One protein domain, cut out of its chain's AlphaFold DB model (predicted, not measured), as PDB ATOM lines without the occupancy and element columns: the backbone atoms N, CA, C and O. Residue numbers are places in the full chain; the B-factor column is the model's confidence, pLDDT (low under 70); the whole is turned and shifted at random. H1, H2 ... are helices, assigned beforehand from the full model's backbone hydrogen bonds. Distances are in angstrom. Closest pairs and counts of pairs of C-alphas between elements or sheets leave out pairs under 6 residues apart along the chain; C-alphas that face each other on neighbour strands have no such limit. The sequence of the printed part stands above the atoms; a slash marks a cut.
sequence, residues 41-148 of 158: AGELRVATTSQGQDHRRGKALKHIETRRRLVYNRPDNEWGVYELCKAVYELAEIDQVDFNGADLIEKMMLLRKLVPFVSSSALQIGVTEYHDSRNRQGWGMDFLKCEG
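This is residues 41 to 148 of the 158 residues of an uncharacterized protein of Paenibacillus sp. F4 (UniProt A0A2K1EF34). A long helix, H1, and the shorter H2 fold back on each other as a helical hairpin, and H4 packs steeply on the side of H2 that is away from H1, with H3 set across under H2 and H4. The first part of H1, residues 41 to 52, sticks out from this body as a free arm, and the short H5 lies near the far end of H2. The 108 printed residues hold five named helices, in the order H1, H2, H3, H4, H5 along the chain, and no named strand; the class is all helix. The whole is only just compact, close to loose, with a radius of gyration of the C-alphas of 15.5 A, and its outline is elongated, spanning 53 by 31 by 18 A.

H1, residues 41 to 73, touches H2, residues 78 to 94, at a shallow tilt of 11 degrees, opposite ways, and the two form a helical hairpin. Their closest C-alphas are those of Val 71 and Gly 80, 5.2 A apart. H2 also touches H4, residues 120 to 137, at a steep tilt of 53 degrees, the same way; the closest C-alphas are those of Glu 78 and Ala 122, 4.1 A apart. H4, with its residues 123 to 131 alone, touches H3, residues 104 to 114, at a steep tilt of 51 degrees, opposite ways, closest at the C-alphas of Met 108 and Val 127, 6.3 A apart. H3 is close to H2 but not clearly touching it, about perpendicular at 86 degrees, with the C-alphas of Cys 85 and Leu 111 closest at 7.7 A. H5, residues 142 to 146, is close to H2 but not clearly touching it, with the C-alphas of Glu 93 and Phe 143 closest at 6.3 A. H1 and H4 are apart. In H1, H2, H3 and H4 every O i to N i+4 pair is within hydrogen-bond range; in H5 it is 0 of 1, beside 2 of 2 O i to N i+3 pairs.

H1 begins at C-alpha 41, (205.376, 192.571, 215.116), and runs 48.0 A to C-alpha 73, (165.438, 210.737, 195.650). H2 is 25.1 A long, H3 15.4 A and H4 25.7 A. H5 is 7.0 A long and ends at C-alpha 146, (202.992, 212.545, 201.138).

The C-alphas farthest apart are those of Ala 41 and Ser 121, 53.2 A. Without residues 41 to 52 the body spans 40 by 31 by 18 A. The printed part has no cut. The links H1 to H2, H3 to H4 and H4 to H5 are tight, and H2 to H3 is short. The mean pLDDT of the printed part is 85.5; it is under 70 at residues 41 to 51, 139 to 140 and 144 to 148.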
ATOM      1  N   ALA A  41     205.750 191.166 214.946       53.81
ATOM      2  CA  ALA A  41     205.376 192.571 215.116       53.81
ATOM      3  C   ALA A  41     205.205 193.296 213.770       53.81
ATOM      4  O   ALA A  41     204.366 194.193 213.660       53.81
ATOM      5  N   GLY A  42     205.974 192.918 212.745       48.59
ATOM      6  CA  GLY A  42     205.804 193.379 211.368       48.59
ATOM      7  C   GLY A  42     204.480 192.905 210.769       48.59
ATOM      8  O   GLY A  42     203.706 193.722 210.277       48.59
ATOM      9  N   GLU A  43     204.170 191.619 210.901       55.09
ATOM     10  CA  GLU A  43     202.918 191.003 210.456       55.09
ATOM     11  C   GLU A  43     201.704 191.577 211.195       55.09
ATOM     12  O   GLU A  43     200.723 191.948 210.558       55.09
ATOM     13  N   LEU A  44     201.785 191.768 212.516       50.00
ATOM     14  CA  LEU A  44     200.747 192.428 213.317       50.00
ATOM     15  C   LEU A  44     200.542 193.889 212.901       50.00
ATOM     16  O   LEU A  44     199.403 194.351 212.830       50.00
ATOM     17  N   ARG A  45     201.610 194.630 212.584       48.94
ATOM     18  CA  ARG A  45     201.499 196.007 212.071       48.94
ATOM     19  C   ARG A  45     200.865 196.044 210.687       48.94
ATOM     20  O   ARG A  45     199.997 196.884 210.459       48.94
ATOM     21  N   VAL A  46     201.241 195.142 209.785       57.22
ATOM     22  CA  VAL A  46     200.643 195.036 208.444       57.22
ATOM     23  C   VAL A  46     199.179 194.595 208.535       57.22
ATOM     24  O   VAL A  46     198.326 195.193 207.882       57.22
ATOM     25  N   ALA A  47     198.847 193.642 209.407       46.25
ATOM     26  CA  ALA A  47     197.477 193.202 209.678       46.25
ATOM     27  C   ALA A  47     196.614 194.329 210.275       46.25
ATOM     28  O   ALA A  47     195.491 194.557 209.839       46.25
ATOM     29  N   THR A  48     197.154 195.108 211.216       55.41
ATOM     30  CA  THR A  48     196.442 196.258 211.804       55.41
ATOM     31  C   THR A  48     196.257 197.383 210.778       55.41
ATOM     32  O   THR A  48     195.215 198.038 210.735       55.41
ATOM     33  N   THR A  49     197.250 197.598 209.907       61.62
ATOM     34  CA  THR A  49     197.197 198.626 208.856       61.62
ATOM     35  C   THR A  49     196.218 198.246 207.743       61.62
ATOM     36  O   THR A  49     195.448 199.101 207.305       61.62
ATOM     37  N   SER A  50     196.189 196.971 207.342       62.25
ATOM     38  CA  SER A  50     195.245 196.435 206.349       62.25
ATOM     39  C   SER A  50     193.810 196.431 206.875       62.25
ATOM     40  O   SER A  50     192.939 197.006 206.229       62.25
ATOM     41  N   GLN A  51     193.563 195.954 208.101       67.06
ATOM     42  CA  GLN A  51     192.244 196.072 208.742       67.06
ATOM     43  C   GLN A  51     191.787 197.536 208.870       67.06
ATOM     44  O   GLN A  51     190.613 197.857 208.663       67.06
ATOM     45  N   GLY A  52     192.715 198.451 209.167       74.25
ATOM     46  CA  GLY A  52     192.445 199.886 209.211       74.25
ATOM     47  C   GLY A  52     192.152 200.507 207.839       74.25
ATOM     48  O   GLY A  52     191.381 201.465 207.751       74.25
ATOM     49  N   GLN A  53     192.746 200.002 206.755       76.38
ATOM     50  CA  GLN A  53     192.421 200.414 205.386       76.38
ATOM     51  C   GLN A  53     191.063 199.867 204.942       76.38
ATOM     52  O   GLN A  53     190.235 200.651 204.481       76.38
ATOM     53  N   ASP A  54     190.782 198.587 205.183       80.69
ATOM     54  CA  ASP A  54     189.496 197.962 204.850       80.69
ATOM     55  C   ASP A  54     188.328 198.652 205.559       80.69
ATOM     56  O   ASP A  54     187.298 198.952 204.947       80.69
ATOM     57  N   HIS A  55     188.502 198.997 206.838       83.25
ATOM     58  CA  HIS A  55     187.496 199.745 207.586       83.25
ATOM     59  C   HIS A  55     187.255 201.148 207.002       83.25
ATOM     60  O   HIS A  55     186.104 201.566 206.828       83.25
ATOM     61  N   ARG A  56     188.327 201.881 206.662       84.06
ATOM     62  CA  ARG A  56     188.229 203.210 206.029       84.06
ATOM     63  C   ARG A  56     187.534 203.125 204.673       84.06
ATOM     64  O   ARG A  56     186.621 203.911 204.410       84.06
ATOM     65  N   ARG A  57     187.902 202.138 203.858       87.56
ATOM     66  CA  ARG A  57     187.310 201.878 202.545       87.56
ATOM     67  C   ARG A  57     185.823 201.548 202.655       87.56
ATOM     68  O   ARG A  57     185.007 202.144 201.954       87.56
ATOM     69  N   GLY A  58     185.439 200.687 203.599       88.50
ATOM     70  CA  GLY A  58     184.034 200.372 203.881       88.50
ATOM     71  C   GLY A  58     183.211 201.603 204.281       88.50
ATOM     72  O   GLY A  58     182.080 201.781 203.819       88.50
ATOM     73  N   LYS A  59     183.787 202.506 205.085       90.38
ATOM     74  CA  LYS A  59     183.148 203.780 205.446       90.38
ATOM     75  C   LYS A  59     182.965 204.699 204.230       90.38
ATOM     76  O   LYS A  59     181.873 205.244 204.058       90.38
ATOM     77  N   ALA A  60     183.982 204.829 203.378       89.62
ATOM     78  CA  ALA A  60     183.913 205.629 202.152       89.62
ATOM     79  C   ALA A  60     182.860 205.085 201.166       89.62
ATOM     80  O   ALA A  60     182.033 205.837 200.648       89.62
ATOM     81  N   LEU A  61     182.779 203.762 200.990       92.62
ATOM     82  CA  LEU A  61     181.732 203.137 200.174       92.62
ATOM     83  C   LEU A  61     180.324 203.414 200.725       92.62
ATOM     84  O   LEU A  61     179.408 203.733 199.966       92.62
ATOM     85  N   LYS A  62     180.139 203.382 202.052       93.69
ATOM     86  CA  LYS A  62     178.859 203.746 202.686       93.69
ATOM     87  C   LYS A  62     178.501 205.222 202.474       93.69
ATOM     88  O   LYS A  62     177.324 205.557 202.306       93.69
ATOM     89  N   HIS A  63     179.495 206.108 202.477       92.69
ATOM     90  CA  HIS A  63     179.323 207.526 202.161       92.69
ATOM     91  C   HIS A  63     178.857 207.740 200.718       92.69
ATOM     92  O   HIS A  63     177.933 208.533 200.505       92.69
ATOM     93  N   ILE A  64     179.448 207.018 199.760       94.38
ATOM     94  CA  ILE A  64     179.019 207.010 198.355       94.38
ATOM     95  C   ILE A  64     177.579 206.509 198.250       94.38
ATOM     96  O   ILE A  64     176.743 207.201 197.676       94.38
ATOM     97  N   GLU A  65     177.254 205.367 198.862       94.94
ATOM     98  CA  GLU A  65     175.906 204.789 198.798       94.94
ATOM     99  C   GLU A  65     174.840 205.745 199.349       94.94
ATOM    100  O   GLU A  65     173.783 205.947 198.745       94.94
ATOM    101  N   THR A  66     175.137 206.394 200.475       93.69
ATOM    102  CA  THR A  66     174.232 207.365 201.102       93.69
ATOM    103  C   THR A  66     173.948 208.538 200.165       93.69
ATOM    104  O   THR A  66     172.793 208.918 199.973       93.69
ATOM    105  N   ARG A  67     174.985 209.098 199.535       94.81
ATOM    106  CA  ARG A  67     174.843 210.226 198.602       94.81
ATOM    107  C   ARG A  67     174.188 209.809 197.294       94.81
ATOM    108  O   ARG A  67     173.336 210.534 196.792       94.81
ATOM    109  N   ARG A  68     174.476 208.604 196.803       95.75
ATOM    110  CA  ARG A  68     173.795 208.013 195.647       95.75
ATOM    111  C   ARG A  68     172.287 207.926 195.880       95.75
ATOM    112  O   ARG A  68     171.514 208.296 195.002       95.75
ATOM    113  N   ARG A  69     171.863 207.523 197.082       93.81
ATOM    114  CA  ARG A  69     170.445 207.505 197.477       93.81
ATOM    115  C   ARG A  69     169.832 208.908 197.552       93.81
ATOM    116  O   ARG A  69     168.677 209.084 197.178       93.81
ATOM    117  N   LEU A  70     170.586 209.913 198.002       89.50
ATOM    118  CA  LEU A  70     170.120 211.305 197.989       89.50
ATOM    119  C   LEU A  70     169.888 211.815 196.561       89.50
ATOM    120  O   LEU A  70     168.859 212.439 196.313       89.50
ATOM    121  N   VAL A  71     170.801 211.507 195.634       94.69
ATOM    122  CA  VAL A  71     170.636 211.825 194.206       94.69
ATOM    123  C   VAL A  71     169.456 211.051 193.617       94.69
ATOM    124  O   VAL A  71     168.679 211.620 192.866       94.69
ATOM    125  N   TYR A  72     169.258 209.786 193.997       94.69
ATOM    126  CA  TYR A  72     168.107 208.994 193.543       94.69
ATOM    127  C   TYR A  72     166.772 209.630 193.926       94.69
ATOM    128  O   TYR A  72     165.873 209.748 193.100       94.69
ATOM    129  N   ASN A  73     166.660 210.100 195.167       94.88
ATOM    130  CA  ASN A  73     165.438 210.737 195.650       94.88
ATOM    131  C   ASN A  73     165.201 212.130 195.040       94.88
ATOM    132  O   ASN A  73     164.085 212.639 195.108       94.88
ATOM    133  N   ARG A  74     166.250 212.780 194.519       94.88
ATOM    134  CA  ARG A  74     166.205 214.130 193.936       94.88
ATOM    135  C   ARG A  74     167.158 214.204 192.733       94.88
ATOM    136  O   ARG A  74     168.243 214.773 192.867       94.88
ATOM    137  N   PRO A  75     166.776 213.638 191.575       95.19
ATOM    138  CA  PRO A  75     167.674 213.485 190.426       95.19
ATOM    139  C   PRO A  75     168.082 214.813 189.775       95.19
ATOM    140  O   PRO A  75     169.070 214.846 189.051       95.19
ATOM    141  N   ASP A  76     167.366 215.901 190.061       95.69
ATOM    142  CA  ASP A  76     167.682 217.253 189.585       95.69
ATOM    143  C   ASP A  76     168.522 218.075 190.574       95.69
ATOM    144  O   ASP A  76     168.843 219.232 190.319       95.69
ATOM    145  N   ASN A  77     168.890 217.501 191.723       93.94
ATOM    146  CA  ASN A  77     169.668 218.202 192.737       93.94
ATOM    147  C   ASN A  77     171.173 218.130 192.435       93.94
ATOM    148  O   ASN A  77     171.866 217.211 192.884       93.94
ATOM    149  N   GLU A  78     171.689 219.143 191.745       95.94
ATOM    150  CA  GLU A  78     173.118 219.338 191.451       95.94
ATOM    151  C   GLU A  78     174.016 219.288 192.699       95.94
ATOM    152  O   GLU A  78     175.120 218.743 192.661       95.94
ATOM    153  N   TRP A  79     173.515 219.744 193.851       96.25
ATOM    154  CA  TRP A  79     174.239 219.656 195.120       96.25
ATOM    155  C   TRP A  79     174.403 218.230 195.630       96.25
ATOM    156  O   TRP A  79     175.422 217.902 196.237       96.25
ATOM    157  N   GLY A  80     173.452 217.351 195.320       95.12
ATOM    158  CA  GLY A  80     173.605 215.919 195.563       95.12
ATOM    159  C   GLY A  80     174.752 215.320 194.746       95.12
ATOM    160  O   GLY A  80     175.511 214.503 195.266       95.12
ATOM    161  N   VAL A  81     174.908 215.755 193.492       97.00
ATOM    162  CA  VAL A  81     175.986 215.305 192.599       97.00
ATOM    163  C   VAL A  81     177.345 215.819 193.072       97.00
ATOM    164  O   VAL A  81     178.288 215.041 193.177       97.00
ATOM    165  N   TYR A  82     177.441 217.098 193.431       96.75
ATOM    166  CA  TYR A  82     178.665 217.681 193.985       96.75
ATOM    167  C   TYR A  82     179.139 216.958 195.258       96.75
ATOM    168  O   TYR A  82     180.314 216.614 195.395       96.75
ATOM    169  N   GLU A  83     178.222 216.667 196.184       95.62
ATOM    170  CA  GLU A  83     178.545 215.903 197.391       95.62
ATOM    171  C   GLU A  83     178.933 214.455 197.073       95.62
ATOM    172  O   GLU A  83     179.808 213.894 197.737       95.62
ATOM    173  N   LEU A  84     178.325 213.849 196.050       96.50
ATOM    174  CA  LEU A  84     178.715 212.529 195.562       96.50
ATOM    175  C   LEU A  84     180.155 212.530 195.028       96.50
ATOM    176  O   LEU A  84     180.912 211.630 195.382       96.50
ATOM    177  N   CYS A  85     180.573 213.559 194.283       96.06
ATOM    178  CA  CYS A  85     181.965 213.720 193.849       96.06
ATOM    179  C   CYS A  85     182.942 213.763 195.034       96.06
ATOM    180  O   CYS A  85     183.989 213.123 194.986       96.06
ATOM    181  N   LYS A  86     182.594 214.447 196.134       94.06
ATOM    182  CA  LYS A  86     183.428 214.450 197.351       94.06
ATOM    183  C   LYS A  86     183.571 213.063 197.973       94.06
ATOM    184  O   LYS A  86     184.656 212.707 198.412       94.06
ATOM    185  N   ALA A  87     182.502 212.271 198.003       93.75
ATOM    186  CA  ALA A  87     182.585 210.910 198.529       93.75
ATOM    187  C   ALA A  87     183.387 209.972 197.615       93.75
ATOM    188  O   ALA A  87     184.083 209.091 198.113       93.75
ATOM    189  N   VAL A  88     183.328 210.173 196.295       94.06
ATOM    190  CA  VAL A  88     184.201 209.465 195.344       94.06
ATOM    191  C   VAL A  88     185.664 209.847 195.571       94.06
ATOM    192  O   VAL A  88     186.509 208.961 195.614       94.06
ATOM    193  N   TYR A  89     185.955 211.127 195.808       92.44
ATOM    194  CA  TYR A  89     187.291 211.587 196.196       92.44
ATOM    195  C   TYR A  89     187.793 210.924 197.484       92.44
ATOM    196  O   TYR A  89     188.919 210.448 197.510       92.44
ATOM    197  N   GLU A  90     186.963 210.822 198.530       89.25
ATOM    198  CA  GLU A  90     187.344 210.140 199.779       89.25
ATOM    199  C   GLU A  90     187.763 208.681 199.538       89.25
ATOM    200  O   GLU A  90     188.707 208.199 200.160       89.25
ATOM    201  N   LEU A  91     187.071 207.973 198.640       91.12
ATOM    202  CA  LEU A  91     187.452 206.616 198.255       91.12
ATOM    203  C   LEU A  91     188.735 206.609 197.414       91.12
ATOM    204  O   LEU A  91     189.608 205.783 197.656       91.12
ATOM    205  N   ALA A  92     188.865 207.538 196.467       88.00
ATOM    206  CA  ALA A  92     190.042 207.663 195.614       88.00
ATOM    207  C   ALA A  92     191.317 207.982 196.415       88.00
ATOM    208  O   ALA A  92     192.375 207.459 196.088       88.00
ATOM    209  N   GLU A  93     191.223 208.754 197.502       86.38
ATOM    210  CA  GLU A  93     192.327 208.965 198.452       86.38
ATOM    211  C   GLU A  93     192.789 207.663 199.113       86.38
ATOM    212  O   GLU A  93     193.982 207.430 199.287       86.38
ATOM    213  N   ILE A  94     191.841 206.805 199.497       84.31
ATOM    214  CA  ILE A  94     192.143 205.526 200.149       84.31
ATOM    215  C   ILE A  94     192.768 204.554 199.147       84.31
ATOM    216  O   ILE A  94     193.737 203.877 199.484       84.31
ATOM    217  N   ASP A  95     192.222 204.518 197.931       85.88
ATOM    218  CA  ASP A  95     192.654 203.632 196.850       85.88
ATOM    219  C   ASP A  95     193.857 204.205 196.058       85.88
ATOM    220  O   ASP A  95     194.318 203.569 195.114       85.88
ATOM    221  N   GLN A  96     194.381 205.379 196.441       84.00
ATOM    222  CA  GLN A  96     195.510 206.076 195.800       84.00
ATOM    223  C   GLN A  96     195.312 206.337 194.294       84.00
ATOM    224  O   GLN A  96     196.221 206.185 193.480       84.00
ATOM    225  N   VAL A  97     194.104 206.750 193.911       86.31
ATOM    226  CA  VAL A  97     193.743 207.098 192.531       86.31
ATOM    227  C   VAL A  97     193.638 208.612 192.394       86.31
ATOM    228  O   VAL A  97     192.919 209.249 193.162       86.31
ATOM    229  N   ASP A  98     194.292 209.207 191.392       85.38
ATOM    230  CA  ASP A  98     194.198 210.653 191.153       85.38
ATOM    231  C   ASP A  98     192.875 211.052 190.483       85.38
ATOM    232  O   ASP A  98     192.777 211.282 189.276       85.38
ATOM    233  N   PHE A  99     191.822 211.142 191.292       88.69
ATOM    234  CA  PHE A  99     190.518 211.595 190.826       88.69
ATOM    235  C   PHE A  99     190.521 213.083 190.451       88.69
ATOM    236  O   PHE A  99     189.817 213.487 189.522       88.69
ATOM    237  N   ASN A 100     191.306 213.920 191.137       88.31
ATOM    238  CA  ASN A 100     191.353 215.352 190.839       88.31
ATOM    239  C   ASN A 100     192.077 215.641 189.520       88.31
ATOM    240  O   ASN A 100     191.620 216.532 188.806       88.31
ATOM    241  N   GLY A 101     193.085 214.849 189.153       85.31
ATOM    242  CA  GLY A 101     193.800 214.940 187.878       85.31
ATOM    243  C   GLY A 101     193.006 214.501 186.646       85.31
ATOM    244  O   GLY A 101     193.339 214.928 185.543       85.31
ATOM    245  N   ALA A 102     191.934 213.715 186.810       88.62
ATOM    246  CA  ALA A 102     191.047 213.342 185.703       88.62
ATOM    247  C   ALA A 102     190.423 214.579 185.032       88.62
ATOM    248  O   ALA A 102     190.124 215.577 185.698       88.62
ATOM    249  N   ASP A 103     190.144 214.526 183.736       91.38
ATOM    250  CA  ASP A 103     189.478 215.646 183.077       91.38
ATOM    251  C   ASP A 103     187.993 215.767 183.502       91.38
ATOM    252  O   ASP A 103     187.421 214.912 184.191       91.38
ATOM    253  N   LEU A 104     187.348 216.885 183.150       92.44
ATOM    254  CA  LEU A 104     185.940 217.113 183.494       92.44
ATOM    255  C   LEU A 104     185.012 216.047 182.881       92.44
ATOM    256  O   LEU A 104     184.051 215.618 183.525       92.44
ATOM    257  N   ILE A 105     185.294 215.607 181.655       93.94
ATOM    258  CA  ILE A 105     184.469 214.656 180.907       93.94
ATOM    259  C   ILE A 105     184.577 213.255 181.509       93.94
ATOM    260  O   ILE A 105     183.555 212.599 181.701       93.94
ATOM    261  N   GLU A 106     185.773 212.813 181.881       93.00
ATOM    262  CA  GLU A 106     186.036 211.554 182.573       93.00
ATOM    263  C   GLU A 106     185.282 211.494 183.902       93.00
ATOM    264  O   GLU A 106     184.586 210.511 184.184       93.00
ATOM    265  N   LYS A 107     185.325 212.585 184.682       93.88
ATOM    266  CA  LYS A 107     184.525 212.720 185.907       93.88
ATOM    267  C   LYS A 107     183.031 212.590 185.600       93.88
ATOM    268  O   LYS A 107     182.337 211.799 186.240       93.88
ATOM    269  N   MET A 108     182.523 213.303 184.593       96.12
ATOM    270  CA  MET A 108     181.112 213.212 184.196       96.12
ATOM    271  C   MET A 108     180.718 211.799 183.745       96.12
ATOM    272  O   MET A 108     179.645 211.320 184.118       96.12
ATOM    273  N   MET A 109     181.569 211.104 182.985       95.00
ATOM    274  CA  MET A 109     181.327 209.731 182.535       95.00
ATOM    275  C   MET A 109     181.280 208.746 183.704       95.00
ATOM    276  O   MET A 109     180.392 207.891 183.750       95.00
ATOM    277  N   LEU A 110     182.200 208.868 184.664       95.38
ATOM    278  CA  LEU A 110     182.189 208.052 185.876       95.38
ATOM    279  C   LEU A 110     180.902 208.279 186.673       95.38
ATOM    280  O   LEU A 110     180.203 207.322 187.011       95.38
ATOM    281  N   LEU A 111     180.558 209.541 186.941       95.81
ATOM    282  CA  LEU A 111     179.371 209.873 187.724       95.81
ATOM    283  C   LEU A 111     178.086 209.457 186.997       95.81
ATOM    284  O   LEU A 111     177.179 208.931 187.636       95.81
ATOM    285  N   ARG A 112     178.025 209.564 185.664       97.00
ATOM    286  CA  ARG A 112     176.904 209.039 184.868       97.00
ATOM    287  C   ARG A 112     176.718 207.532 185.052       97.00
ATOM    288  O   ARG A 112     175.580 207.083 185.140       97.00
ATOM    289  N   LYS A 113     177.802 206.752 185.126       95.12
ATOM    290  CA  LYS A 113     177.727 205.304 185.407       95.12
ATOM    291  C   LYS A 113     177.256 205.026 186.837       95.12
ATOM    292  O   LYS A 113     176.532 204.062 187.062       95.12
ATOM    293  N   LEU A 114     177.650 205.868 187.793       94.06
ATOM    294  CA  LEU A 114     177.314 205.698 189.208       94.06
ATOM    295  C   LEU A 114     175.859 206.079 189.534       94.06
ATOM    296  O   LEU A 114     175.231 205.430 190.370       94.06
ATOM    297  N   VAL A 115     175.324 207.113 188.878       95.00
ATOM    298  CA  VAL A 115     173.948 207.617 189.036       95.00
ATOM    299  C   VAL A 115     173.261 207.774 187.672       95.00
ATOM    300  O   VAL A 115     173.022 208.892 187.224       95.00
ATOM    301  N   PRO A 116     172.900 206.681 186.977       95.31
ATOM    302  CA  PRO A 116     172.385 206.764 185.604       95.31
ATOM    303  C   PRO A 116     171.066 207.542 185.478       95.31
ATOM    304  O   PRO A 116     170.799 208.129 184.433       95.31
ATOM    305  N   PHE A 117     170.281 207.588 186.553       93.50
ATOM    306  CA  PHE A 117     168.975 208.247 186.651       93.50
ATOM    307  C   PHE A 117     169.042 209.761 186.913       93.50
ATOM    308  O   PHE A 117     168.004 210.417 186.901       93.50
ATOM    309  N   VAL A 118     170.221 210.324 187.200       96.12
ATOM    310  CA  VAL A 118     170.367 211.767 187.447       96.12
ATOM    311  C   VAL A 118     170.072 212.554 186.169       96.12
ATOM    312  O   VAL A 118     170.419 212.109 185.067       96.12
ATOM    313  N   SER A 119     169.478 213.738 186.274       97.12
ATOM    314  CA  SER A 119     169.286 214.564 185.084       97.12
ATOM    315  C   SER A 119     170.620 215.083 184.545       97.12
ATOM    316  O   SER A 119     171.603 215.259 185.270       97.12
ATOM    317  N   SER A 120     170.693 215.295 183.229       96.94
ATOM    318  CA  SER A 120     171.920 215.770 182.574       96.94
ATOM    319  C   SER A 120     172.360 217.144 183.062       96.94
ATOM    320  O   SER A 120     173.556 217.347 183.244       96.94
ATOM    321  N   SER A 121     171.406 218.036 183.343       97.81
ATOM    322  CA  SER A 121     171.690 219.364 183.892       97.81
ATOM    323  C   SER A 121     172.335 219.263 185.274       97.81
ATOM    324  O   SER A 121     173.416 219.804 185.488       97.81
ATOM    325  N   ALA A 122     171.725 218.505 186.190       97.06
ATOM    326  CA  ALA A 122     172.244 218.344 187.545       97.06
ATOM    327  C   ALA A 122     173.615 217.653 187.569       97.06
ATOM    328  O   ALA A 122     174.484 218.037 188.354       97.06
ATOM    329  N   LEU A 123     173.831 216.665 186.689       97.75
ATOM    330  CA  LEU A 123     175.139 216.033 186.523       97.75
ATOM    331  C   LEU A 123     176.192 217.050 186.085       97.75
ATOM    332  O   LEU A 123     177.250 217.133 186.698       97.75
ATOM    333  N   GLN A 124     175.904 217.800 185.021       97.62
ATOM    334  CA  GLN A 124     176.839 218.766 184.461       97.62
ATOM    335  C   GLN A 124     177.193 219.841 185.488       97.62
ATOM    336  O   GLN A 124     178.368 220.028 185.777       97.62
ATOM    337  N   ILE A 125     176.194 220.486 186.095       97.56
ATOM    338  CA  ILE A 125     176.421 221.573 187.054       97.56
ATOM    339  C   ILE A 125     177.164 221.060 188.292       97.56
ATOM    340  O   ILE A 125     178.173 221.639 188.688       97.56
ATOM    341  N   GLY A 126     176.728 219.938 188.875       97.06
ATOM    342  CA  GLY A 126     177.337 219.410 190.096       97.06
ATOM    343  C   GLY A 126     178.779 218.932 189.909       97.06
ATOM    344  O   GLY A 126     179.619 219.145 190.787       97.06
ATOM    345  N   VAL A 127     179.093 218.304 188.768       97.44
ATOM    346  CA  VAL A 127     180.465 217.873 188.456       97.44
ATOM    347  C   VAL A 127     181.352 219.073 188.116       97.44
ATOM    348  O   VAL A 127     182.476 219.127 188.616       97.44
ATOM    349  N   THR A 128     180.859 220.045 187.343       97.19
ATOM    350  CA  THR A 128     181.600 221.280 187.038       97.19
ATOM    351  C   THR A 128     181.926 222.057 188.309       97.19
ATOM    352  O   THR A 128     183.089 222.378 188.532       97.19
ATOM    353  N   GLU A 129     180.958 222.271 189.206       96.38
ATOM    354  CA  GLU A 129     181.210 222.991 190.462       96.38
ATOM    355  C   GLU A 129     182.251 222.268 191.329       96.38
ATOM    356  O   GLU A 129     183.099 222.898 191.968       96.38
ATOM    357  N   TYR A 130     182.244 220.931 191.327       95.19
ATOM    358  CA  TYR A 130     183.281 220.150 191.997       95.19
ATOM    359  C   TYR A 130     184.656 220.364 191.357       95.19
ATOM    360  O   TYR A 130     185.614 220.681 192.066       95.19
ATOM    361  N   HIS A 131     184.744 220.210 190.036       93.38
ATOM    362  CA  HIS A 131     185.976 220.359 189.266       93.38
ATOM    363  C   HIS A 131     186.594 221.749 189.475       93.38
ATOM    364  O   HIS A 131     187.742 221.870 189.903       93.38
ATOM    365  N   ASP A 132     185.793 222.796 189.305       91.81
ATOM    366  CA  ASP A 132     186.222 224.181 189.465       91.81
ATOM    367  C   ASP A 132     186.579 224.501 190.915       91.81
ATOM    368  O   ASP A 132     187.517 225.256 191.175       91.81
ATOM    369  N   SER A 133     185.863 223.927 191.888       88.56
ATOM    370  CA  SER A 133     186.214 224.063 193.303       88.56
ATOM    371  C   SER A 133     187.593 223.478 193.604       88.56
ATOM    372  O   SER A 133     188.315 224.074 194.404       88.56
ATOM    373  N   ARG A 134     187.961 222.331 193.018       85.62
ATOM    374  CA  ARG A 134     189.281 221.714 193.234       85.62
ATOM    375  C   ARG A 134     190.383 222.513 192.542       85.62
ATOM    376  O   ARG A 134     191.386 222.820 193.187       85.62
ATOM    377  N   ASN A 135     190.151 222.938 191.299       81.19
ATOM    378  CA  ASN A 135     191.098 223.746 190.526       81.19
ATOM    379  C   ASN A 135     191.386 225.091 191.203       81.19
ATOM    380  O   ASN A 135     192.546 225.446 191.395       81.19
ATOM    381  N   ARG A 136     190.344 225.815 191.642       81.62
ATOM    382  CA  ARG A 136     190.497 227.102 192.348       81.62
ATOM    383  C   ARG A 136     191.248 226.969 193.667       81.62
ATOM    384  O   ARG A 136     191.982 227.874 194.047       81.62
ATOM    385  N   GLN A 137     191.035 225.872 194.391       78.81
ATOM    386  CA  GLN A 137     191.706 225.636 195.669       78.81
ATOM    387  C   GLN A 137     193.157 225.172 195.483       78.81
ATOM    388  O   GLN A 137     193.931 225.262 196.432       78.81
ATOM    389  N   GLY A 138     193.534 224.678 194.296       70.12
ATOM    390  CA  GLY A 138     194.839 224.058 194.059       70.12
ATOM    391  C   GLY A 138     195.036 222.775 194.871       70.12
ATOM    392  O   GLY A 138     196.163 222.397 195.184       70.12
ATOM    393  N   TRP A 139     193.945 222.124 195.291       69.62
ATOM    394  CA  TRP A 139     194.017 220.927 196.128       69.62
ATOM    395  C   TRP A 139     194.135 219.689 195.240       69.62
ATOM    396  O   TRP A 139     193.129 219.136 194.793       69.62
ATOM    397  N   GLY A 140     195.373 219.249 195.012       69.38
ATOM    398  CA  GLY A 140     195.657 217.877 194.589       69.38
ATOM    399  C   GLY A 140     195.288 216.869 195.681       69.38
ATOM    400  O   GLY A 140     195.023 217.266 196.823       69.38
ATOM    401  N   MET A 141     195.276 215.584 195.321       76.69
ATOM    402  CA  MET A 141     195.014 214.505 196.273       76.69
ATOM    403  C   MET A 141     196.013 214.563 197.441       76.69
ATOM    404  O   MET A 141     197.197 214.853 197.248       76.69
ATOM    405  N   ASP A 142     195.552 214.308 198.658       76.06
ATOM    406  CA  ASP A 142     196.376 214.374 199.862       76.06
ATOM    407  C   ASP A 142     197.473 213.304 199.849       76.06
ATOM    408  O   ASP A 142     198.603 213.604 200.242       76.06
ATOM    409  N   PHE A 143     197.203 212.103 199.319       74.44
ATOM    410  CA  PHE A 143     198.233 211.063 199.199       74.44
ATOM    411  C   PHE A 143     199.418 211.483 198.307       74.44
ATOM    412  O   PHE A 143     200.558 211.138 198.614       74.44
ATOM    413  N   LEU A 144     199.192 212.314 197.279       65.62
ATOM    414  CA  LEU A 144     200.260 212.830 196.406       65.62
ATOM    415  C   LEU A 144     201.198 213.806 197.137       65.62
ATOM    416  O   LEU A 144     202.372 213.925 196.791       65.62
ATOM    417  N   LYS A 145     200.711 214.485 198.185       67.19
ATOM    418  CA  LYS A 145     201.529 215.395 199.009       67.19
ATOM    419  C   LYS A 145     202.499 214.628 199.907       67.19
ATOM    420  O   LYS A 145     203.561 215.150 200.245       67.19
ATOM    421  N   CYS A 146     202.154 213.399 200.295       53.69
ATOM    422  CA  CYS A 146     202.992 212.545 201.138       53.69
ATOM    423  C   CYS A 146     204.187 211.936 200.388       53.69
ATOM    424  O   CYS A 146     205.178 211.594 201.028       53.69
ATOM    425  N   GLU A 147     204.136 211.852 199.057       53.66
ATOM    426  CA  GLU A 147     205.209 211.272 198.233       53.66
ATOM    427  C   GLU A 147     206.275 212.291 197.787       53.66
ATOM    428  O   GLU A 147     207.180 211.960 197.025       53.66
ATOM    429  N   GLY A 148     206.206 213.543 198.253       45.50
ATOM    430  CA  GLY A 148     207.168 214.583 197.866       45.50
ATOM    431  C   GLY A 148     207.034 215.047 196.411       45.50
ATOM    432  O   GLY A 148     207.871 215.814 195.930       45.50
TER     433      GLY A 148